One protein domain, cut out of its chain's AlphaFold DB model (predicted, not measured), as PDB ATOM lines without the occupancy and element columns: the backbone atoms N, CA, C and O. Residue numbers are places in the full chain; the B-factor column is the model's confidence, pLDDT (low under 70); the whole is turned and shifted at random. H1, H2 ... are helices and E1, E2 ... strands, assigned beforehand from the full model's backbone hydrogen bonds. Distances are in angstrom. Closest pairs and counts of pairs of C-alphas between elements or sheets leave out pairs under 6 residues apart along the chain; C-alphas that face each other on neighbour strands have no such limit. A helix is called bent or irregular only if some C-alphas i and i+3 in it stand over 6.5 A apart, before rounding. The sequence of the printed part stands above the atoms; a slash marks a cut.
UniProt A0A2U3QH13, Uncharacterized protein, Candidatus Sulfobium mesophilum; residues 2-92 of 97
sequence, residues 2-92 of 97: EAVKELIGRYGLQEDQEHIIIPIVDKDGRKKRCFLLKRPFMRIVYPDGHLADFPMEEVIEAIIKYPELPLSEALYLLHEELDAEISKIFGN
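AT A GLANCE: This is residues 2 to 92 of the 97 residues of an uncharacterized protein of Candidatus Sulfobium mesophilum (UniProt A0A2U3QH13). What is the main picture? A short helix, H2, is in the middle, with helix H1 side by side with it, the hairpin E1 and E2 next to it and the hairpin E3 and E4 near its first residues. The long helix H3 crosses H2 with residues 71 to 78, and its residues 80 to 92 stick out as a free arm. What is it built of? The 91 printed residues hold, in the order H1, E1, E2, E3, E4, H2, H3, three named helices and four named strands, the strands in two antiparallel sheets, E1 - E2 and E3 - E4; the class is mixed, helices and strands. How large is it? It is only just compact, close to loose, with a radius of gyration of the C-alphas of 14.4 A and spans of 43 by 33 by 32 A.

IN THESE COORDINATES: Where does the printed part begin? Helix H1, residues 2 to 11, 14.3 A long, begins at C-alpha 2, (95.446, 85.332, 87.144). Which strands follow? E1 is residues 19 to 25, 18.8 A, and E2 is residues 31 to 37, 20.0 A. E3 is residues 41 to 45, 13.1 A, and E4 is residues 51 to 55, 13.6 A. Which helices come last? H2, residues 56 to 65, 14.2 A, begins at C-alpha 56, (103.350, 78.166, 84.585). H3, residues 71 to 92, 32.1 A, ends at C-alpha 92, (82.831, 54.206, 88.892); it is irregular, but only just, with C-alphas 89 and 92 6.8 A apart.

HOW THE PARTS SIT: How do the helices stand? H1 and H2 touch, closest at the C-alphas of Val 4 and Glu 57, 5.5 A, at a shallow tilt of 16 degrees, the same way. H3 touches H2 with residues 71 to 78 alone, closest at the C-alphas of Ala 62 and Ala 74, 5.2 A, and is about perpendicular to it at 89 degrees. Every O i to N i+4 pair is within hydrogen-bond range in H1 and H2, and 17 of 18 in H3. Which strands pair? The hairpin E1 and E2 has N 22 and O 34 within hydrogen-bond range at 2.9 A, and the hairpin E3 and E4 has N 44 and O 52 at 2.8 A. How near is H2 to them? Its closest C-alphas to E1 are those of Ile 64 and Ile 24, 7.4 A, and to E3 those of Met 56 and Phe 41, 5.2 A. What is apart? Among others, E1 and E3 are apart, and so are H1 and H3.

THE WHOLE: How far does it reach? The C-alphas of Gln 17 and Asn 92, the two farthest apart, are 46.6 A apart. Is there a cut or a long link? The printed part has no cut and no long link. Where is confidence low? Residues 90 to 92 are under 70 in pLDDT; the mean of the printed part is 89.5.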
ATOM      1  N   GLU A   2      96.338  85.243  85.974       81.50
ATOM      2  CA  GLU A   2      95.446  85.332  87.144       81.50
ATOM      3  C   GLU A   2      95.494  84.051  87.994       81.50
ATOM      4  O   GLU A   2      95.603  84.137  89.209       81.50
ATOM      5  N   ALA A   3      95.570  82.877  87.355       85.00
ATOM      6  CA  ALA A   3      95.771  81.614  88.060       85.00
ATOM      7  C   ALA A   3      97.139  81.552  88.774       85.00
ATOM      8  O   ALA A   3      97.204  81.188  89.942       85.00
ATOM      9  N   VAL A   4      98.225  82.034  88.156       87.75
ATOM     10  CA  VAL A   4      99.514  82.219  88.860       87.75
ATOM     11  C   VAL A   4      99.390  83.130  90.091       87.75
ATOM     12  O   VAL A   4      99.956  82.810  91.133       87.75
ATOM     13  N   LYS A   5      98.654  84.249  90.016       90.25
ATOM     14  CA  LYS A   5      98.429  85.121  91.186       90.25
ATOM     15  C   LYS A   5      97.662  84.405  92.292       90.25
ATOM     16  O   LYS A   5      97.973  84.594  93.466       90.25
ATOM     17  N   GLU A   6      96.683  83.583  91.925       91.25
ATOM     18  CA  GLU A   6      95.967  82.746  92.883       91.25
ATOM     19  C   GLU A   6      96.931  81.791  93.599       91.25
ATOM     20  O   GLU A   6      96.910  81.716  94.826       91.25
ATOM     21  N   LEU A   7      97.831  81.132  92.861       90.31
ATOM     22  CA  LEU A   7      98.856  80.253  93.434       90.31
ATOM     23  C   LEU A   7      99.834  81.014  94.336       90.31
ATOM     24  O   LEU A   7     100.172  80.527  95.414       90.31
ATOM     25  N   ILE A   8     100.244  82.225  93.941       89.69
ATOM     26  CA  ILE A   8     101.080  83.102  94.773       89.69
ATOM     27  C   ILE A   8     100.400  83.364  96.119       89.69
ATOM     28  O   ILE A   8     101.029  83.188  97.163       89.69
ATOM     29  N   GLY A   9      99.115  83.726  96.108       91.94
ATOM     30  CA  GLY A   9      98.348  83.957  97.332       91.94
ATOM     31  C   GLY A   9      98.149  82.686  98.159       91.94
ATOM     32  O   GLY A   9      98.379  82.696  99.367       91.94
ATOM     33  N   ARG A  10      97.765  81.582  97.509       93.06
ATOM     34  CA  ARG A  10      97.469  80.293  98.151       93.06
ATOM     35  C   ARG A  10      98.682  79.712  98.871       93.06
ATOM     36  O   ARG A  10      98.548  79.231  99.993       93.06
ATOM     37  N   TYR A  11      99.851  79.767  98.239       91.06
ATOM     38  CA  TYR A  11     101.081  79.177  98.769       91.06
ATOM     39  C   TYR A  11     102.004  80.182  99.465       91.06
ATOM     40  O   TYR A  11     103.077  79.806  99.935       91.06
ATOM     41  N   GLY A  12     101.610  81.457  99.548       92.00
ATOM     42  CA  GLY A  12     102.441  82.505 100.142       92.00
ATOM     43  C   GLY A  12     103.765  82.698  99.398       92.00
ATOM     44  O   GLY A  12     104.804  82.925 100.025       92.00
ATOM     45  N   LEU A  13     103.742  82.558  98.068       94.25
ATOM     46  CA  LEU A  13     104.920  82.763  97.227       94.25
ATOM     47  C   LEU A  13     105.296  84.246  97.210       94.25
ATOM     48  O   LEU A  13     104.485  85.128  97.493       94.25
ATOM     49  N   GLN A  14     106.545  84.525  96.861       94.56
ATOM     50  CA  GLN A  14     107.018  85.891  96.658       94.56
ATOM     51  C   GLN A  14     107.139  86.160  95.160       94.56
ATOM     52  O   GLN A  14     107.295  85.238  94.364       94.56
ATOM     53  N   GLU A  15     107.095  87.423  94.760       94.81
ATOM     54  CA  GLU A  15     107.391  87.817  93.387       94.81
ATOM     55  C   GLU A  15     108.129  89.155  93.355       94.81
ATOM     56  O   GLU A  15     107.942  90.003  94.229       94.81
ATOM     57  N   ASP A  16     108.971  89.329  92.343       94.44
ATOM     58  CA  ASP A  16     109.578  90.612  91.994       94.44
ATOM     59  C   ASP A  16     109.119  91.044  90.590       94.44
ATOM     60  O   ASP A  16     108.099  90.570  90.089       94.44
ATOM     61  N   GLN A  17     109.813  91.982  89.947       93.19
ATOM     62  CA  GLN A  17     109.433  92.450  88.615       93.19
ATOM     63  C   GLN A  17     109.488  91.341  87.546       93.19
ATOM     64  O   GLN A  17     108.660  91.331  86.635       93.19
ATOM     65  N   GLU A  18     110.416  90.396  87.669       94.75
ATOM     66  CA  GLU A  18     110.740  89.398  86.644       94.75
ATOM     67  C   GLU A  18     110.473  87.961  87.094       94.75
ATOM     68  O   GLU A  18     110.256  87.091  86.248       94.75
ATOM     69  N   HIS A  19     110.446  87.700  88.400       96.69
ATOM     70  CA  HIS A  19     110.441  86.355  88.955       96.69
ATOM     71  C   HIS A  19     109.259  86.084  89.877       96.69
ATOM     72  O   HIS A  19     108.781  86.953  90.606       96.69
ATOM     73  N   ILE A  20     108.848  84.821  89.881       95.56
ATOM     74  CA  ILE A  20     108.094  84.173  90.948       95.56
ATOM     75  C   ILE A  20     109.119  83.405  91.782       95.56
ATOM     76  O   ILE A  20     109.956  82.678  91.244       95.56
ATOM     77  N   ILE A  21     109.082  83.593  93.091       96.50
ATOM     78  CA  ILE A  21     110.067  83.082  94.036       96.50
ATOM     79  C   ILE A  21     109.362  82.080  94.944       96.50
ATOM     80  O   ILE A  21     108.522  82.444  95.774       96.50
ATOM     81  N   ILE A  22     109.732  80.813  94.798       95.44
ATOM     82  CA  ILE A  22     109.161  79.702  95.555       95.44
ATOM     83  C   ILE A  22     110.119  79.349  96.699       95.44
ATOM     84  O   ILE A  22     111.247  78.910  96.439       95.44
ATOM     85  N   PRO A  23     109.723  79.548  97.969       93.31
ATOM     86  CA  PRO A  23     110.491  79.059  99.103       93.31
ATOM     87  C   PRO A  23     110.355  77.537  99.193       93.31
ATOM     88  O   PRO A  23     109.254  77.002  99.233       93.31
ATOM     89  N   ILE A  24     111.486  76.845  99.251       91.31
ATOM     90  CA  ILE A  24     111.554  75.386  99.326       91.31
ATOM     91  C   ILE A  24     112.297  75.001 100.602       91.31
ATOM     92  O   ILE A  24     113.270  75.656 100.984       91.31
ATOM     93  N   VAL A  25     111.853  73.935 101.259       88.31
ATOM     94  CA  VAL A  25     112.602  73.294 102.341       88.31
ATOM     95  C   VAL A  25     113.064  71.945 101.826       88.31
ATOM     96  O   VAL A  25     112.234  71.150 101.397       88.31
ATOM     97  N   ASP A  26     114.375  71.720 101.827       83.06
ATOM     98  CA  ASP A  26     114.916  70.443 101.381       83.06
ATOM     99  C   ASP A  26     114.789  69.343 102.442       83.06
ATOM    100  O   ASP A  26     114.382  69.588 103.584       83.06
ATOM    101  N   LYS A  27     115.153  68.113 102.067       81.19
ATOM    102  CA  LYS A  27     115.100  66.935 102.954       81.19
ATOM    103  C   LYS A  27     115.931  67.094 104.233       81.19
ATOM    104  O   LYS A  27     115.610  66.471 105.240       81.19
ATOM    105  N   ASP A  28     116.960  67.943 104.207       87.62
ATOM    106  CA  ASP A  28     117.823  68.248 105.353       87.62
ATOM    107  C   ASP A  28     117.283  69.422 106.199       87.62
ATOM    108  O   ASP A  28     117.953  69.901 107.118       87.62
ATOM    109  N   GLY A  29     116.087  69.931 105.882       86.19
ATOM    110  CA  GLY A  29     115.468  71.076 106.547       86.19
ATOM    111  C   GLY A  29     116.070  72.425 106.147       86.19
ATOM    112  O   GLY A  29     115.762  73.451 106.768       86.19
ATOM    113  N   ARG A  30     116.936  72.473 105.128       89.25
ATOM    114  CA  ARG A  30     117.568  73.715 104.674       89.25
ATOM    115  C   ARG A  30     116.608  74.483 103.782       89.25
ATOM    116  O   ARG A  30     115.985  73.946 102.869       89.25
ATOM    117  N   LYS A  31     116.532  75.790 104.020       90.56
ATOM    118  CA  LYS A  31     115.715  76.700 103.218       90.56
ATOM    119  C   LYS A  31     116.441  77.051 101.921       90.56
ATOM    120  O   LYS A  31     117.544  77.597 101.958       90.56
ATOM    121  N   LYS A  32     115.797  76.789 100.792       91.44
ATOM    122  CA  LYS A  32     116.210  77.173  99.438       91.44
ATOM    123  C   LYS A  32     115.149  78.074  98.808       91.44
ATOM    124  O   LYS A  32     114.037  78.214  99.316       91.44
ATOM    125  N   ARG A  33     115.510  78.717  97.701       93.00
ATOM    126  CA  ARG A  33     114.587  79.501  96.877       93.00
ATOM    127  C   ARG A  33     114.739  79.068  95.429       93.00
ATOM    128  O   ARG A  33     115.856  79.058  94.917       93.00
ATOM    129  N   CYS A  34     113.627  78.718  94.798       93.69
ATOM    130  CA  CYS A  34     113.544  78.544  93.356       93.69
ATOM    131  C   CYS A  34     113.045  79.855  92.740       93.69
ATOM    132  O   CYS A  34     112.097  80.454  93.247       93.69
ATOM    133  N   PHE A  35     113.703  80.307  91.675       95.44
ATOM    134  CA  PHE A  35     113.352  81.525  90.953       95.44
ATOM    135  C   PHE A  35     112.852  81.138  89.564       95.44
ATOM    136  O   PHE A  35     113.585  80.538  88.780       95.44
ATOM    137  N   LEU A  36     111.605  81.487  89.263       95.06
ATOM    138  CA  LEU A  36     110.962  81.213  87.985       95.06
ATOM    139  C   LEU A  36     110.713  82.519  87.249       95.06
ATOM    140  O   LEU A  36     110.051  83.405  87.778       95.06
ATOM    141  N   LEU A  37     111.191  82.624  86.010       95.31
ATOM    142  CA  LEU A  37     110.873  83.766  85.155       95.31
ATOM    143  C   LEU A  37     109.369  83.832  84.878       95.31
ATOM    144  O   LEU A  37     108.760  82.844  84.458       95.31
ATOM    145  N   LYS A  38     108.794  85.023  85.033       92.75
ATOM    146  CA  LYS A  38     107.398  85.327  84.720       92.75
ATOM    147  C   LYS A  38     107.146  85.189  83.225       92.75
ATOM    148  O   LYS A  38     107.429  86.086  82.434       92.75
ATOM    149  N   ARG A  39     106.590  84.048  82.831       94.06
ATOM    150  CA  ARG A  39     106.178  83.741  81.457       94.06
ATOM    151  C   ARG A  39     104.831  83.018  81.471       94.06
ATOM    152  O   ARG A  39     104.381  82.626  82.538       94.06
ATOM    153  N   PRO A  40     104.141  82.876  80.332       92.31
ATOM    154  CA  PRO A  40     102.910  82.089  80.296       92.31
ATOM    155  C   PRO A  40     103.181  80.577  80.345       92.31
ATOM    156  O   PRO A  40     102.441  79.848  80.991       92.31
ATOM    157  N   PHE A  41     104.268  80.131  79.703       95.50
ATOM    158  CA  PHE A  41     104.616  78.716  79.562       95.50
ATOM    159  C   PHE A  41     106.113  78.469  79.781       95.50
ATOM    160  O   PHE A  41     106.945  79.354  79.536       95.50
ATOM    161  N   MET A  42     106.450  77.243  80.177       94.62
ATOM    162  CA  MET A  42     107.807  76.709  80.216       94.62
ATOM    163  C   MET A  42     107.918  75.490  79.301       94.62
ATOM    164  O   MET A  42     107.155  74.539  79.434       94.62
ATOM    165  N   ARG A  43     108.903  75.509  78.398       94.62
ATOM    166  CA  ARG A  43     109.225  74.359  77.553       94.62
ATOM    167  C   ARG A  43     110.199  73.429  78.259       94.62
ATOM    168  O   ARG A  43     111.278  73.875  78.653       94.62
ATOM    169  N   ILE A  44     109.861  72.150  78.332       92.00
ATOM    170  CA  ILE A  44     110.766  71.077  78.741       92.00
ATOM    171  C   ILE A  44     111.251  70.341  77.492       92.00
ATOM    172  O   ILE A  44     110.467  70.019  76.598       92.00
ATOM    173  N   VAL A  45     112.563  70.108  77.437       92.12
ATOM    174  CA  VAL A  45     113.219  69.296  76.408       92.12
ATOM    175  C   VAL A  45     113.593  67.966  77.043       92.12
ATOM    176  O   VAL A  45     114.438  67.932  77.938       92.12
ATOM    177  N   TYR A  46     112.954  66.890  76.601       86.88
ATOM    178  CA  TYR A  46     113.229  65.548  77.096       86.88
ATOM    179  C   TYR A  46     114.460  64.942  76.399       86.88
ATOM    180  O   TYR A  46     114.810  65.360  75.290       86.88
ATOM    181  N   PRO A  47     115.145  63.964  77.026       85.31
ATOM    182  CA  PRO A  47     116.367  63.370  76.473       85.31
ATOM    183  C   PRO A  47     116.203  62.703  75.099       85.31
ATOM    184  O   PRO A  47     117.172  62.596  74.353       85.31
ATOM    185  N   ASP A  48     114.994  62.262  74.759       88.50
ATOM    186  CA  ASP A  48     114.634  61.669  73.464       88.50
ATOM    187  C   ASP A  48     114.355  62.710  72.363       88.50
ATOM    188  O   ASP A  48     114.091  62.353  71.214       88.50
ATOM    189  N   GLY A  49     114.451  64.001  72.689       89.19
ATOM    190  CA  GLY A  49     114.184  65.106  71.774       89.19
ATOM    191  C   GLY A  49     112.719  65.538  71.732       89.19
ATOM    192  O   GLY A  49     112.397  66.467  70.984       89.19
ATOM    193  N   HIS A  50     111.832  64.932  72.529       89.75
ATOM    194  CA  HIS A  50     110.467  65.426  72.675       89.75
ATOM    195  C   HIS A  50     110.437  66.777  73.396       89.75
ATOM    196  O   HIS A  50     111.213  67.058  74.313       89.75
ATOM    197  N   LEU A  51     109.520  67.636  72.951       93.00
ATOM    198  CA  LEU A  51     109.304  68.974  73.485       93.00
ATOM    199  C   LEU A  51     107.877  69.064  74.005       93.00
ATOM    200  O   LEU A  51     106.942  68.746  73.269       93.00
ATOM    201  N   ALA A  52     107.715  69.547  75.231       92.12
ATOM    202  CA  ALA A  52     106.404  69.836  75.801       92.12
ATOM    203  C   ALA A  52     106.403  71.225  76.440       92.12
ATOM    204  O   ALA A  52     107.364  71.609  77.110       92.12
ATOM    205  N   ASP A  53     105.331  71.977  76.205       95.31
ATOM    206  CA  ASP A  53     105.094  73.280  76.816       95.31
ATOM    207  C   ASP A  53     104.088  73.118  77.952       95.31
ATOM    208  O   ASP A  53     102.975  72.651  77.722       95.31
ATOM    209  N   PHE A  54     104.468  73.540  79.155       95.12
ATOM    210  CA  PHE A  54     103.615  73.486  80.338       95.12
ATOM    211  C   PHE A  54     103.212  74.894  80.771       95.12
ATOM    212  O   PHE A  54     104.058  75.800  80.757       95.12
ATOM    213  N   PRO A  55     101.942  75.116  81.152       95.50
ATOM    214  CA  PRO A  55     101.516  76.375  81.746       95.50
ATOM    215  C   PRO A  55     102.257  76.602  83.067       95.50
ATOM    216  O   PRO A  55     102.571  75.662  83.800       95.50
ATOM    217  N   MET A  56     102.571  77.861  83.380       94.94
ATOM    218  CA  MET A  56     103.350  78.166  84.585       94.94
ATOM    219  C   MET A  56     102.665  77.725  85.879       94.94
ATOM    220  O   MET A  56     103.348  77.462  86.862       94.94
ATOM    221  N   GLU A  57     101.341  77.636  85.884       94.75
ATOM    222  CA  GLU A  57     100.552  77.125  86.995       94.75
ATOM    223  C   GLU A  57     100.955  75.688  87.366       94.75
ATOM    224  O   GLU A  57     101.262  75.414  88.524       94.75
ATOM    225  N   GLU A  58     101.043  74.799  86.375       95.44
ATOM    226  CA  GLU A  58     101.453  73.401  86.572       95.44
ATOM    227  C   GLU A  58     102.922  73.300  86.981       95.44
ATOM    228  O   GLU A  58     103.276  72.516  87.859       95.44
ATOM    229  N   VAL A  59     103.780  74.145  86.404       96.00
ATOM    230  CA  VAL A  59     105.201  74.222  86.776       96.00
ATOM    231  C   VAL A  59     105.360  74.587  88.254       96.00
ATOM    232  O   VAL A  59     106.159  73.972  88.959       96.00
ATOM    233  N   ILE A  60     104.605  75.579  88.735       95.56
ATOM    234  CA  ILE A  60     104.635  76.010  90.138       95.56
ATOM    235  C   ILE A  60     104.134  74.887  91.052       95.56
ATOM    236  O   ILE A  60     104.806  74.564  92.029       95.56
ATOM    237  N   GLU A  61     102.994  74.276  90.725       95.31
ATOM    238  CA  GLU A  61     102.417  73.167  91.495       95.31
ATOM    239  C   GLU A  61     103.376  71.971  91.587       95.31
ATOM    240  O   GLU A  61     103.617  71.451  92.678       95.31
ATOM    241  N   ALA A  62     104.002  71.584  90.471       95.56
ATOM    242  CA  ALA A  62     104.976  70.496  90.430       95.56
ATOM    243  C   ALA A  62     106.183  70.767  91.346       95.56
ATOM    244  O   ALA A  62     106.603  69.884  92.095       95.56
ATOM    245  N   ILE A  63     106.713  71.996  91.338       94.75
ATOM    246  CA  ILE A  63     107.848  72.391  92.190       94.75
ATOM    247  C   ILE A  63     107.463  72.387  93.672       94.75
ATOM    248  O   ILE A  63     108.273  72.004  94.514       94.75
ATOM    249  N   ILE A  64     106.247  72.818  94.010       93.25
ATOM    250  CA  ILE A  64     105.778  72.859  95.401       93.25
ATOM    251  C   ILE A  64     105.518  71.448  95.934       93.25
ATOM    252  O   ILE A  64     105.919  71.147  97.060       93.25
ATOM    253  N   LYS A  65     104.869  70.584  95.146       93.00
ATOM    254  CA  LYS A  65     104.563  69.202  95.543       93.00
ATOM    255  C   LYS A  65     105.812  68.324  95.616       93.00
ATOM    256  O   LYS A  65     105.943  67.536  96.552       93.00
ATOM    257  N   TYR A  66     106.736  68.469  94.663       93.25
ATOM    258  CA  TYR A  66     107.930  67.623  94.557       93.25
ATOM    259  C   TYR A  66     109.224  68.443  94.444       93.25
ATOM    260  O   TYR A  66     109.955  68.326  93.459       93.25
ATOM    261  N   PRO A  67     109.575  69.236  95.470       91.31
ATOM    262  CA  PRO A  67     110.692  70.188  95.413       91.31
ATOM    263  C   PRO A  67     112.074  69.559  95.191       91.31
ATOM    264  O   PRO A  67     113.042  70.251  94.880       91.31
ATOM    265  N   GLU A  68     112.172  68.252  95.402       90.38
ATOM    266  CA  GLU A  68     113.409  67.478  95.365       90.38
ATOM    267  C   GLU A  68     113.603  66.723  94.049       90.38
ATOM    268  O   GLU A  68     114.661  66.128  93.841       90.38
ATOM    269  N   LEU A  69     112.581  66.702  93.191       92.19
ATOM    270  CA  LEU A  69     112.633  66.016  91.910       92.19
ATOM    271  C   LEU A  69     113.040  66.984  90.794       92.19
ATOM    272  O   LEU A  69     112.721  68.176  90.850       92.19
ATOM    273  N   PRO A  70     113.712  66.490  89.742       92.31
ATOM    274  CA  PRO A  70     113.826  67.225  88.491       92.31
ATOM    275  C   PRO A  70     112.442  67.646  87.990       92.31
ATOM    276  O   PRO A  70     111.495  66.864  88.036       92.31
ATOM    277  N   LEU A  71     112.323  68.868  87.463       92.50
ATOM    278  CA  LEU A  71     111.031  69.424  87.047       92.50
ATOM    279  C   LEU A  71     110.283  68.525  86.048       92.50
ATOM    280  O   LEU A  71     109.070  68.385  86.141       92.50
ATOM    281  N   SER A  72     110.998  67.882  85.122       92.38
ATOM    282  CA  SER A  72     110.412  66.939  84.162       92.38
ATOM    283  C   SER A  72     109.748  65.733  84.834       92.38
ATOM    284  O   SER A  72     108.706  65.281  84.372       92.38
ATOM    285  N   GLU A  73     110.338  65.223  85.918       92.69
ATOM    286  CA  GLU A  73     109.790  64.109  86.702       92.69
ATOM    287  C   GLU A  73     108.636  64.580  87.591       92.69
ATOM    288  O   GLU A  73     107.607  63.917  87.675       92.69
ATOM    289  N   ALA A  74     108.774  65.757  88.206       94.94
ATOM    290  CA  ALA A  74     107.724  66.363  89.020       94.94
ATOM    291  C   ALA A  74     106.443  66.627  88.208       94.94
ATOM    292  O   ALA A  74     105.345  66.347  88.681       94.94
ATOM    293  N   LEU A  75     106.585  67.130  86.976       94.62
ATOM    294  CA  LEU A  75     105.467  67.335  86.052       94.62
ATOM    295  C   LEU A  75     104.827  66.006  85.645       94.62
ATOM    296  O   LEU A  75     103.608  65.893  85.665       94.62
ATOM    297  N   TYR A  76     105.633  64.987  85.331       91.56
ATOM    298  CA  TYR A  76     105.119  63.653  85.011       91.56
ATOM    299  C   TYR A  76     104.237  63.097  86.139       91.56
ATOM    300  O   TYR A  76     103.092  62.724  85.893       91.56
ATOM    301  N   LEU A  77     104.729  63.124  87.384       93.00
ATOM    302  CA  LEU A  77     103.967  62.651  88.545       93.00
ATOM    303  C   LEU A  77     102.697  63.473  88.785       93.00
ATOM    304  O   LEU A  77     101.659  62.906  89.118       93.00
ATOM    305  N   LEU A  78     102.760  64.792  88.582       93.56
ATOM    306  CA  LEU A  78     101.593  65.662  88.715       93.56
ATOM    307  C   LEU A  78     100.468  65.249  87.755       93.56
ATOM    308  O   LEU A  78      99.309  65.182  88.167       93.56
ATOM    309  N   HIS A  79     100.800  64.962  86.494       89.31
ATOM    310  CA  HIS A  79      99.818  64.513  85.507       89.31
ATOM    311  C   HIS A  79      99.304  63.098  85.791       89.31
ATOM    312  O   HIS A  79      98.104  62.873  85.670       89.31
ATOM    313  N   GLU A  80     100.154  62.169  86.246       87.94
ATOM    314  CA  GLU A  80      99.685  60.839  86.663       87.94
ATOM    315  C   GLU A  80      98.712  60.907  87.850       87.94
ATOM    316  O   GLU A  80      97.710  60.187  87.867       87.94
ATOM    317  N   GLU A  81      98.963  61.779  88.835       82.06
ATOM    318  CA  GLU A  81      98.032  62.011  89.946       82.06
ATOM    319  C   GLU A  81      96.685  62.545  89.453       82.06
ATOM    320  O   GLU A  81      95.640  62.036  89.864       82.06
ATOM    321  N   LEU A  82      96.703  63.532  88.552       80.88
ATOM    322  CA  LEU A  82      95.498  64.106  87.950       80.88
ATOM    323  C   LEU A  82      94.698  63.051  87.177       80.88
ATOM    324  O   LEU A  82      93.489  62.925  87.377       80.88
ATOM    325  N   ASP A  83      95.362  62.249  86.347       79.00
ATOM    326  CA  ASP A  83      94.720  61.180  85.578       79.00
ATOM    327  C   ASP A  83      94.129  60.098  86.493       79.00
ATOM    328  O   ASP A  83      93.026  59.591  86.249       79.00
ATOM    329  N   ALA A  84      94.821  59.763  87.586       76.94
ATOM    330  CA  ALA A  84      94.326  58.830  88.591       76.94
ATOM    331  C   ALA A  84      93.117  59.393  89.359       76.94
ATOM    332  O   ALA A  84      92.174  58.649  89.643       76.94
ATOM    333  N   GLU A  85      93.110  60.683  89.697       73.88
ATOM    334  CA  GLU A  85      91.967  61.355  90.328       73.88
ATOM    335  C   GLU A  85      90.751  61.397  89.399       73.88
ATOM    336  O   GLU A  85      89.657  61.002  89.811       73.88
ATOM    337  N   ILE A  86      90.942  61.775  88.133       75.38
ATOM    338  CA  ILE A  86      89.897  61.736  87.101       75.38
ATOM    339  C   ILE A  86      89.352  60.310  86.973       75.38
ATOM    340  O   ILE A  86      88.140  60.095  87.014       75.38
ATOM    341  N   SER A  87      90.229  59.309  86.909       76.62
ATOM    342  CA  SER A  87      89.820  57.906  86.826       76.62
ATOM    343  C   SER A  87      89.037  57.439  88.057       76.62
ATOM    344  O   SER A  87      88.124  56.634  87.916       76.62
ATOM    345  N   LYS A  88      89.316  57.950  89.261       73.44
ATOM    346  CA  LYS A  88      88.508  57.649  90.461       73.44
ATOM    347  C   LYS A  88      87.135  58.316  90.427       73.44
ATOM    348  O   LYS A  88      86.167  57.723  90.896       73.44
ATOM    349  N   ILE A  89      87.048  59.533  89.892       72.75
ATOM    350  CA  ILE A  89      85.794  60.294  89.805       72.75
ATOM    351  C   ILE A  89      84.869  59.698  88.735       72.75
ATOM    352  O   ILE A  89      83.674  59.550  88.980       72.75
ATOM    353  N   PHE A  90      85.414  59.317  87.576       68.50
ATOM    354  CA  PHE A  90      84.635  58.876  86.410       68.50
ATOM    355  C   PHE A  90      84.680  57.358  86.148       68.50
ATOM    356  O   PHE A  90      83.860  56.832  85.401       68.50
ATOM    357  N   GLY A  91      85.608  56.618  86.758       56.34
ATOM    358  CA  GLY A  91      85.762  55.166  86.576       56.34
ATOM    359  C   GLY A  91      84.738  54.308  87.322       56.34
ATOM    360  O   GLY A  91      84.669  53.109  87.075       56.34
ATOM    361  N   ASN A  92      83.905  54.907  88.179       51.19
ATOM    362  CA  ASN A  92      82.831  54.206  88.892       51.19
ATOM    363  C   ASN A  92      81.523  54.065  88.083       51.19
ATOM    364  O   ASN A  92      80.550  53.519  88.596       51.19
TER     365      ASN A  92